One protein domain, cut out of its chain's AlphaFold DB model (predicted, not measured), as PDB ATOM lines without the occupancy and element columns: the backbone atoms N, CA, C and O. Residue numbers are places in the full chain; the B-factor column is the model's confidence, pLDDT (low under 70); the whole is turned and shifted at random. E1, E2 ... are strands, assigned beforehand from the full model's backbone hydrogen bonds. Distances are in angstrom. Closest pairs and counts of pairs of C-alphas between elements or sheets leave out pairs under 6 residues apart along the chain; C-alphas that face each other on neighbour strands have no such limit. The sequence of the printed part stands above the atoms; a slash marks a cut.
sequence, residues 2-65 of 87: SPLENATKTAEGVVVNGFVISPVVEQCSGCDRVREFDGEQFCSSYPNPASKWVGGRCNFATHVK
ATOM      1  N   SER A   2     -54.729 -48.708 -32.301       68.44
ATOM      2  CA  SER A   2     -53.910 -47.519 -32.497       68.44
ATOM      3  C   SER A   2     -53.917 -46.686 -31.210       68.44
ATOM      4  O   SER A   2     -54.978 -46.513 -30.606       68.44
ATOM      5  N   PRO A   3     -52.773 -46.137 -30.772       64.62
ATOM      6  CA  PRO A   3     -52.769 -45.075 -29.773       64.62
ATOM      7  C   PRO A   3     -53.698 -43.941 -30.231       64.62
ATOM      8  O   PRO A   3     -53.644 -43.563 -31.400       64.62
ATOM      9  N   LEU A   4     -54.529 -43.422 -29.318       71.06
ATOM     10  CA  LEU A   4     -55.501 -42.342 -29.571       71.06
ATOM     11  C   LEU A   4     -56.688 -42.707 -30.497       71.06
ATOM     12  O   LEU A   4     -57.273 -41.831 -31.128       71.06
ATOM     13  N   GLU A   5     -57.091 -43.982 -30.566       73.94
ATOM     14  CA  GLU A   5     -58.366 -44.381 -31.195       73.94
ATOM     15  C   GLU A   5     -59.551 -43.577 -30.600       73.94
ATOM     16  O   GLU A   5     -59.728 -43.540 -29.384       73.94
ATOM     17  N   ASN A   6     -60.359 -42.939 -31.463       76.69
ATOM     18  CA  ASN A   6     -61.504 -42.070 -31.117       76.69
ATOM     19  C   ASN A   6     -61.164 -40.758 -30.376       76.69
ATOM     20  O   ASN A   6     -61.988 -40.225 -29.630       76.69
ATOM     21  N   ALA A   7     -59.960 -40.222 -30.577       79.69
ATOM     22  CA  ALA A   7     -59.554 -38.931 -30.032       79.69
ATOM     23  C   ALA A   7     -60.252 -37.734 -30.712       79.69
ATOM     24  O   ALA A   7     -60.298 -37.658 -31.938       79.69
ATOM     25  N   THR A   8     -60.737 -36.766 -29.926       82.62
ATOM     26  CA  THR A   8     -61.289 -35.482 -30.409       82.62
ATOM     27  C   THR A   8     -60.522 -34.312 -29.794       82.62
ATOM     28  O   THR A   8     -60.319 -34.283 -28.581       82.62
ATOM     29  N   LYS A   9     -60.098 -33.330 -30.599       80.94
ATOM     30  CA  LYS A   9     -59.405 -32.136 -30.088       80.94
ATOM     31  C   LYS A   9     -60.384 -31.143 -29.460       80.94
ATOM     32  O   LYS A   9     -61.459 -30.893 -30.000       80.94
ATOM     33  N   THR A  10     -59.979 -30.550 -28.346       79.62
ATOM     34  CA  THR A  10     -60.674 -29.471 -27.634       79.62
ATOM     35  C   THR A  10     -59.677 -28.367 -27.276       79.62
ATOM     36  O   THR A  10     -58.470 -28.573 -27.374       79.62
ATOM     37  N   ALA A  11     -60.158 -27.198 -26.844       75.19
ATOM     38  CA  ALA A  11     -59.292 -26.080 -26.455       75.19
ATOM     39  C   ALA A  11     -58.378 -26.390 -25.249       75.19
ATOM     40  O   ALA A  11     -57.364 -25.729 -25.059       75.19
ATOM     41  N   GLU A  12     -58.730 -27.393 -24.443       74.31
ATOM     42  CA  GLU A  12     -58.010 -27.780 -23.221       74.31
ATOM     43  C   GLU A  12     -57.081 -28.992 -23.432       74.31
ATOM     44  O   GLU A  12     -56.312 -29.353 -22.538       74.31
ATOM     45  N   GLY A  13     -57.149 -29.640 -24.603       77.88
ATOM     46  CA  GLY A  13     -56.371 -30.835 -24.932       77.88
ATOM     47  C   GLY A  13     -57.128 -31.833 -25.809       77.88
ATOM     48  O   GLY A  13     -58.092 -31.494 -26.500       77.88
ATOM     49  N   VAL A  14     -56.701 -33.094 -25.781       82.38
ATOM     50  CA  VAL A  14     -57.275 -34.164 -26.614       82.38
ATOM     51  C   VAL A  14     -58.149 -35.080 -25.776       82.38
ATOM     52  O   VAL A  14     -57.665 -35.740 -24.867       82.38
ATOM     53  N   VAL A  15     -59.435 -35.167 -26.093       78.31
ATOM     54  CA  VAL A  15     -60.369 -36.062 -25.410       78.31
ATOM     55  C   VAL A  15     -60.305 -37.454 -26.026       78.31
ATOM     56  O   VAL A  15     -60.597 -37.614 -27.206       78.31
ATOM     57  N   VAL A  16     -59.986 -38.470 -25.224       78.69
ATOM     58  CA  VAL A  16     -60.041 -39.890 -25.615       78.69
ATOM     59  C   VAL A  16     -60.977 -40.619 -24.666       78.69
ATOM     60  O   VAL A  16     -60.749 -40.624 -23.457       78.69
ATOM     61  N   ASN A  17     -62.040 -41.233 -25.194       70.62
ATOM     62  CA  ASN A  17     -63.030 -41.978 -24.401       70.62
ATOM     63  C   ASN A  17     -63.595 -41.178 -23.199       70.62
ATOM     64  O   ASN A  17     -63.864 -41.748 -22.145       70.62
ATOM     65  N   GLY A  18     -63.735 -39.852 -23.339       72.50
ATOM     66  CA  GLY A  18     -64.231 -38.950 -22.289       72.50
ATOM     67  C   GLY A  18     -63.169 -38.369 -21.344       72.50
ATOM     68  O   GLY A  18     -63.515 -37.574 -20.477       72.50
ATOM     69  N   PHE A  19     -61.886 -38.706 -21.512       75.00
ATOM     70  CA  PHE A  19     -60.788 -38.144 -20.717       75.00
ATOM     71  C   PHE A  19     -59.984 -37.124 -21.519       75.00
ATOM     72  O   PHE A  19     -59.482 -37.455 -22.590       75.00
ATOM     73  N   VAL A  20     -59.813 -35.914 -20.979       82.56
ATOM     74  CA  VAL A  20     -58.919 -34.893 -21.546       82.56
ATOM     75  C   VAL A  20     -57.464 -35.294 -21.287       82.56
ATOM     76  O   VAL A  20     -57.056 -35.508 -20.146       82.56
ATOM     77  N   ILE A  21     -56.684 -35.399 -22.357       88.62
ATOM     78  CA  ILE A  21     -55.240 -35.600 -22.354       88.62
ATOM     79  C   ILE A  21     -54.590 -34.238 -22.570       88.62
ATOM     80  O   ILE A  21     -54.767 -33.608 -23.613       88.62
ATOM     81  N   SER A  22     -53.829 -33.799 -21.577       90.56
ATOM     82  CA  SER A  22     -53.041 -32.576 -21.631       90.56
ATOM     83  C   SER A  22     -51.757 -32.779 -22.446       90.56
ATOM     84  O   SER A  22     -51.215 -33.895 -22.476       90.56
ATOM     85  N   PRO A  23     -51.227 -31.708 -23.060       91.69
ATOM     86  CA  PRO A  23     -49.951 -31.751 -23.760       91.69
ATOM     87  C   PRO A  23     -48.800 -32.240 -22.875       91.69
ATOM     88  O   PRO A  23     -48.823 -32.142 -21.642       91.69
ATOM     89  N   VAL A  24     -47.769 -32.790 -23.514       94.06
ATOM     90  CA  VAL A  24     -46.538 -33.188 -22.824       94.06
ATOM     91  C   VAL A  24     -45.757 -31.974 -22.332       94.06
ATOM     92  O   VAL A  24     -45.813 -30.895 -22.910       94.06
ATOM     93  N   VAL A  25     -45.005 -32.170 -21.251       93.31
ATOM     94  CA  VAL A  25     -44.097 -31.165 -20.685       93.31
ATOM     95  C   VAL A  25     -42.687 -31.328 -21.256       93.31
ATOM     96  O   VAL A  25     -42.365 -32.385 -21.798       93.31
ATOM     97  N   GLU A  26     -41.814 -30.335 -21.088       91.31
ATOM     98  CA  GLU A  26     -40.432 -30.386 -21.600       91.31
ATOM     99  C   GLU A  26     -39.659 -31.627 -21.125       91.31
ATOM    100  O   GLU A  26     -38.905 -32.231 -21.888       91.31
ATOM    101  N   GLN A  27     -39.913 -32.085 -19.896       91.00
ATOM    102  CA  GLN A  27     -39.302 -33.292 -19.331       91.00
ATOM    103  C   GLN A  27     -39.696 -34.579 -20.078       91.00
ATOM    104  O   GLN A  27     -39.072 -35.617 -19.887       91.00
ATOM    105  N   CYS A  28     -40.735 -34.559 -20.915       92.31
ATOM    106  CA  CYS A  28     -41.124 -35.698 -21.747       92.31
ATOM    107  C   CYS A  28     -40.341 -35.792 -23.066       92.31
ATOM    108  O   CYS A  28     -40.496 -36.798 -23.766       92.31
ATOM    109  N   SER A  29     -39.520 -34.790 -23.395       90.00
ATOM    110  CA  SER A  29     -38.682 -34.764 -24.596       90.00
ATOM    111  C   SER A  29     -37.861 -36.050 -24.746       90.00
ATOM    112  O   SER A  29     -37.227 -36.526 -23.806       90.00
ATOM    113  N   GLY A  30     -37.913 -36.652 -25.937       87.94
ATOM    114  CA  GLY A  30     -37.200 -37.893 -26.251       87.94
ATOM    115  C   GLY A  30     -37.827 -39.173 -25.685       87.94
ATOM    116  O   GLY A  30     -37.236 -40.239 -25.810       87.94
ATOM    117  N   CYS A  31     -39.008 -39.115 -25.059       92.75
ATOM    118  CA  CYS A  31     -39.732 -40.318 -24.643       92.75
ATOM    119  C   CYS A  31     -40.474 -40.966 -25.829       92.75
ATOM    120  O   CYS A  31     -41.286 -40.314 -26.480       92.75
ATOM    121  N   ASP A  32     -40.321 -42.280 -26.025       91.19
ATOM    122  CA  ASP A  32     -40.961 -43.041 -27.127       91.19
ATOM    123  C   ASP A  32     -42.500 -43.079 -27.045       91.19
ATOM    124  O   ASP A  32     -43.204 -43.535 -27.949       91.19
ATOM    125  N   ARG A  33     -43.041 -42.646 -25.903       90.31
ATOM    126  CA  ARG A  33     -44.479 -42.615 -25.615       90.31
ATOM    127  C   ARG A  33     -45.159 -41.328 -26.066       90.31
ATOM    128  O   ARG A  33     -46.392 -41.272 -26.005       90.31
ATOM    129  N   VAL A  34     -44.389 -40.321 -26.471       92.31
ATOM    130  CA  VAL A  34     -44.918 -39.067 -27.006       92.31
ATOM    131  C   VAL A  34     -45.476 -39.320 -28.399       92.31
ATOM    132  O   VAL A  34     -44.831 -39.964 -29.225       92.31
ATOM    133  N   ARG A  35     -46.696 -38.848 -28.647       91.31
ATOM    134  CA  ARG A  35     -47.374 -38.932 -29.939       91.31
ATOM    135  C   ARG A  35     -47.858 -37.555 -30.329       91.31
ATOM    136  O   ARG A  35     -48.395 -36.837 -29.495       91.31
ATOM    137  N   GLU A  36     -47.661 -37.209 -31.588       90.25
ATOM    138  CA  GLU A  36     -48.199 -35.980 -32.142       90.25
ATOM    139  C   GLU A  36     -49.660 -36.189 -32.538       90.25
ATOM    140  O   GLU A  36     -50.022 -37.226 -33.102       90.25
ATOM    141  N   PHE A  37     -50.494 -35.211 -32.215       86.88
ATOM    142  CA  PHE A  37     -51.880 -35.148 -32.635       86.88
ATOM    143  C   PHE A  37     -52.247 -33.690 -32.906       86.88
ATOM    144  O   PHE A  37     -52.171 -32.847 -32.019       86.88
ATOM    145  N   ASP A  38     -52.632 -33.399 -34.147       84.25
ATOM    146  CA  ASP A  38     -53.055 -32.067 -34.595       84.25
ATOM    147  C   ASP A  38     -52.090 -30.926 -34.193       84.25
ATOM    148  O   ASP A  38     -52.502 -29.898 -33.646       84.25
ATOM    149  N   GLY A  39     -50.789 -31.148 -34.422       84.88
ATOM    150  CA  GLY A  39     -49.705 -30.183 -34.195       84.88
ATOM    151  C   GLY A  39     -49.187 -30.085 -32.757       84.88
ATOM    152  O   GLY A  39     -48.224 -29.364 -32.505       84.88
ATOM    153  N   GLU A  40     -49.784 -30.814 -31.815       88.50
ATOM    154  CA  GLU A  40     -49.360 -30.853 -30.414       88.50
ATOM    155  C   GLU A  40     -48.916 -32.258 -30.002       88.50
ATOM    156  O   GLU A  40     -49.316 -33.268 -30.579       88.50
ATOM    157  N   GLN A  41     -48.063 -32.334 -28.983       91.62
ATOM    158  CA  GLN A  41     -47.515 -33.592 -28.493       91.62
ATOM    159  C   GLN A  41     -48.227 -34.043 -27.215       91.62
ATOM    160  O   GLN A  41     -48.346 -33.287 -26.254       91.62
ATOM    161  N   PHE A  42     -48.633 -35.311 -27.174       92.50
ATOM    162  CA  PHE A  42     -49.393 -35.921 -26.083       92.50
ATOM    163  C   PHE A  42     -48.745 -37.217 -25.597       92.50
ATOM    164  O   PHE A  42     -48.067 -37.929 -26.340       92.50
ATOM    165  N   CYS A  43     -48.965 -37.556 -24.326       92.38
ATOM    166  CA  CYS A  43     -48.508 -38.827 -23.781       92.38
ATOM    167  C   CYS A  43     -49.547 -39.916 -24.061       92.38
ATOM    168  O   CYS A  43     -50.647 -39.895 -23.517       92.38
ATOM    169  N   SER A  44     -49.166 -40.931 -24.835       90.31
ATOM    170  CA  SER A  44     -50.037 -42.085 -25.121       90.31
ATOM    171  C   SER A  44     -50.350 -42.962 -23.901       90.31
ATOM    172  O   SER A  44     -51.236 -43.807 -23.961       90.31
ATOM    173  N   SER A  45     -49.594 -42.814 -22.808       88.69
ATOM    174  CA  SER A  45     -49.712 -43.661 -21.612       88.69
ATOM    175  C   SER A  45     -50.388 -42.979 -20.424       88.69
ATOM    176  O   SER A  45     -50.758 -43.677 -19.482       88.69
ATOM    177  N   TYR A  46     -50.500 -41.645 -20.399       89.00
ATOM    178  CA  TYR A  46     -51.069 -40.950 -19.244       89.00
ATOM    179  C   TYR A  46     -51.690 -39.588 -19.608       89.00
ATOM    180  O   TYR A  46     -51.005 -38.795 -20.253       89.00
ATOM    181  N   PRO A  47     -52.916 -39.273 -19.138       88.06
ATOM    182  CA  PRO A  47     -53.621 -38.042 -19.508       88.06
ATOM    183  C   PRO A  47     -52.987 -36.733 -19.021       88.06
ATOM    184  O   PRO A  47     -53.093 -35.732 -19.708       88.06
ATOM    185  N   ASN A  48     -52.314 -36.715 -17.861       90.06
ATOM    186  CA  ASN A  48     -51.666 -35.505 -17.327       90.06
ATOM    187  C   ASN A  48     -50.154 -35.723 -17.119       90.06
ATOM    188  O   ASN A  48     -49.732 -36.164 -16.040       90.06
ATOM    189  N   PRO A  49     -49.319 -35.453 -18.139       91.69
ATOM    190  CA  PRO A  49     -47.879 -35.696 -18.077       91.69
ATOM    191  C   PRO A  49     -47.175 -34.943 -16.943       91.69
ATOM    192  O   PRO A  49     -46.294 -35.516 -16.301       91.69
ATOM    193  N   ALA A  50     -47.590 -33.708 -16.642       90.81
ATOM    194  CA  ALA A  50     -46.969 -32.866 -15.616       90.81
ATOM    195  C   ALA A  50     -47.006 -33.520 -14.225       90.81
ATOM    196  O   ALA A  50     -45.992 -33.564 -13.527       90.81
ATOM    197  N   SER A  51     -48.139 -34.124 -13.845       91.38
ATOM    198  CA  SER A  51     -48.290 -34.784 -12.539       91.38
ATOM    199  C   SER A  51     -47.300 -35.932 -12.315       91.38
ATOM    200  O   SER A  51     -46.963 -36.234 -11.172       91.38
ATOM    201  N   LYS A  52     -46.807 -36.574 -13.383       92.56
ATOM    202  CA  LYS A  52     -45.829 -37.668 -13.269       92.56
ATOM    203  C   LYS A  52     -44.425 -37.200 -12.898       92.56
ATOM    204  O   LYS A  52     -43.628 -38.038 -12.486       92.56
ATOM    205  N   TRP A  53     -44.138 -35.907 -13.026       92.81
ATOM    206  CA  TRP A  53     -42.822 -35.331 -12.748       92.81
ATOM    207  C   TRP A  53     -42.727 -34.618 -11.391       92.81
ATOM    208  O   TRP A  53     -41.627 -34.328 -10.931       92.81
ATOM    209  N   VAL A  54     -43.856 -34.374 -10.711       91.38
ATOM    210  CA  VAL A  54     -43.896 -33.640  -9.427       91.38
ATOM    211  C   VAL A  54     -43.086 -34.344  -8.329       91.38
ATOM    212  O   VAL A  54     -42.406 -33.692  -7.544       91.38
ATOM    213  N   GLY A  55     -43.131 -35.677  -8.280       86.12
ATOM    214  CA  GLY A  55     -42.438 -36.491  -7.271       86.12
ATOM    215  C   GLY A  55     -41.044 -36.979  -7.680       86.12
ATOM    216  O   GLY A  55     -40.514 -37.891  -7.046       86.12
ATOM    217  N   GLY A  56     -40.471 -36.443  -8.762       88.25
ATOM    218  CA  GLY A  56     -39.226 -36.929  -9.357       88.25
ATOM    219  C   GLY A  56     -39.444 -37.478 -10.764       88.25
ATOM    220  O   GLY A  56     -40.333 -37.035 -11.483       88.25
ATOM    221  N   ARG A  57     -38.613 -38.432 -11.206       89.94
ATOM    222  CA  ARG A  57     -38.705 -38.924 -12.590       89.94
ATOM    223  C   ARG A  57     -40.044 -39.618 -12.855       89.94
ATOM    224  O   ARG A  57     -40.479 -40.458 -12.063       89.94
ATOM    225  N   CYS A  58     -40.620 -39.372 -14.028       93.50
ATOM    226  CA  CYS A  58     -41.750 -40.156 -14.506       93.50
ATOM    227  C   CYS A  58     -41.361 -41.641 -14.618       93.50
ATOM    228  O   CYS A  58     -40.340 -42.001 -15.207       93.50
ATOM    229  N   ASN A  59     -42.208 -42.524 -14.091       89.38
ATOM    230  CA  ASN A  59     -41.990 -43.973 -14.099       89.38
ATOM    231  C   ASN A  59     -42.059 -44.606 -15.506       89.38
ATOM    232  O   ASN A  59     -41.698 -45.768 -15.667       89.38
ATOM    233  N   PHE A  60     -42.537 -43.861 -16.505       89.75
ATOM    234  CA  PHE A  60     -42.645 -44.296 -17.901       89.75
ATOM    235  C   PHE A  60     -41.598 -43.663 -18.822       89.75
ATOM    236  O   PHE A  60     -41.602 -43.966 -20.016       89.75
ATOM    237  N   ALA A  61     -40.749 -42.769 -18.303       91.38
ATOM    238  CA  ALA A  61     -39.760 -42.059 -19.102       91.38
ATOM    239  C   ALA A  61     -38.728 -43.044 -19.671       91.38
ATOM    240  O   ALA A  61     -37.835 -43.494 -18.956       91.38
ATOM    241  N   THR A  62     -38.856 -43.386 -20.957       89.62
ATOM    242  CA  THR A  62     -37.957 -44.344 -21.624       89.62
ATOM    243  C   THR A  62     -36.567 -43.757 -21.859       89.62
ATOM    244  O   THR A  62     -35.577 -44.483 -21.843       89.62
ATOM    245  N   HIS A  63     -36.482 -42.431 -21.981       89.75
ATOM    246  CA  HIS A  63     -35.233 -41.692 -22.148       89.75
ATOM    247  C   HIS A  63     -34.438 -41.520 -20.843       89.75
ATOM    248  O   HIS A  63     -33.231 -41.286 -20.886       89.75
ATOM    249  N   VAL A  64     -35.070 -41.657 -19.670       85.94
ATOM    250  CA  VAL A  64     -34.377 -41.525 -18.380       85.94
ATOM    251  C   VAL A  64     -33.864 -42.888 -17.936       85.94
ATOM    252  O   VAL A  64     -34.598 -43.705 -17.379       85.94
ATOM    253  N   LYS A  65     -32.562 -43.125 -18.111       78.50
ATOM    254  CA  LYS A  65     -31.911 -44.296 -17.515       78.50
ATOM    255  C   LYS A  65     -31.866 -44.145 -16.002       78.50
ATOM    256  O   LYS A  65     -31.234 -43.242 -15.456       78.50
TER     257      LYS A  65
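What this domain is: This is residues 2 to 65 of the 87 residues of an uncharacterized protein of Desulfovibrio porci (UniProt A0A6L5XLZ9). This is a domain with little regular structure: a three-strand meander, E1 to E3, at one end, a strand hairpin, E4 and E5, in the middle, and loops, mainly residues 44 to 65, making the other end. The printed part has 64 residues with five named strands, E1 to E5 in chain order, and no named helix; the class is all strand, with 18 residues in named elements. Both sheets, E1 - E2 - E3 and E4 - E5, are antiparallel. It is compact, with a radius of gyration of the C-alphas of 11.4 A, yet elongated, spanning 33 by 21 by 18 A.

Where its parts are: E1, residues 8 to 10, begins at C-alpha 8 (-61.289, -35.482, -30.409) and is 6.6 A long. E2 is residues 13 to 16, 9.8 A, and E3 residues 19 to 21, 6.3 A. E4 is residues 34 to 37, 9.8 A. E5, residues 40 to 43, 10.4 A, ends at C-alpha 43 (-48.508, -38.827, -23.781).

How they stand to each other: Hairpin E1 and E2 has N 10 and O 13 at 2.8 A, hairpin E2 and E3 has N 21 and O 14 at 2.7 A, and hairpin E4 and E5 has N 35 and O 42 at 2.8 A, each within hydrogen-bond range. The closest C-alphas of E3 and E5, Ile 21 and Phe 42, are 6.9 A apart.

The domain as a whole: The farthest C-alphas, Ala 11 and Lys 65, are 34.1 A apart. The printed part has no cut; the link E3 to E4 is long. Residues 2 to 3 have pLDDT under 70.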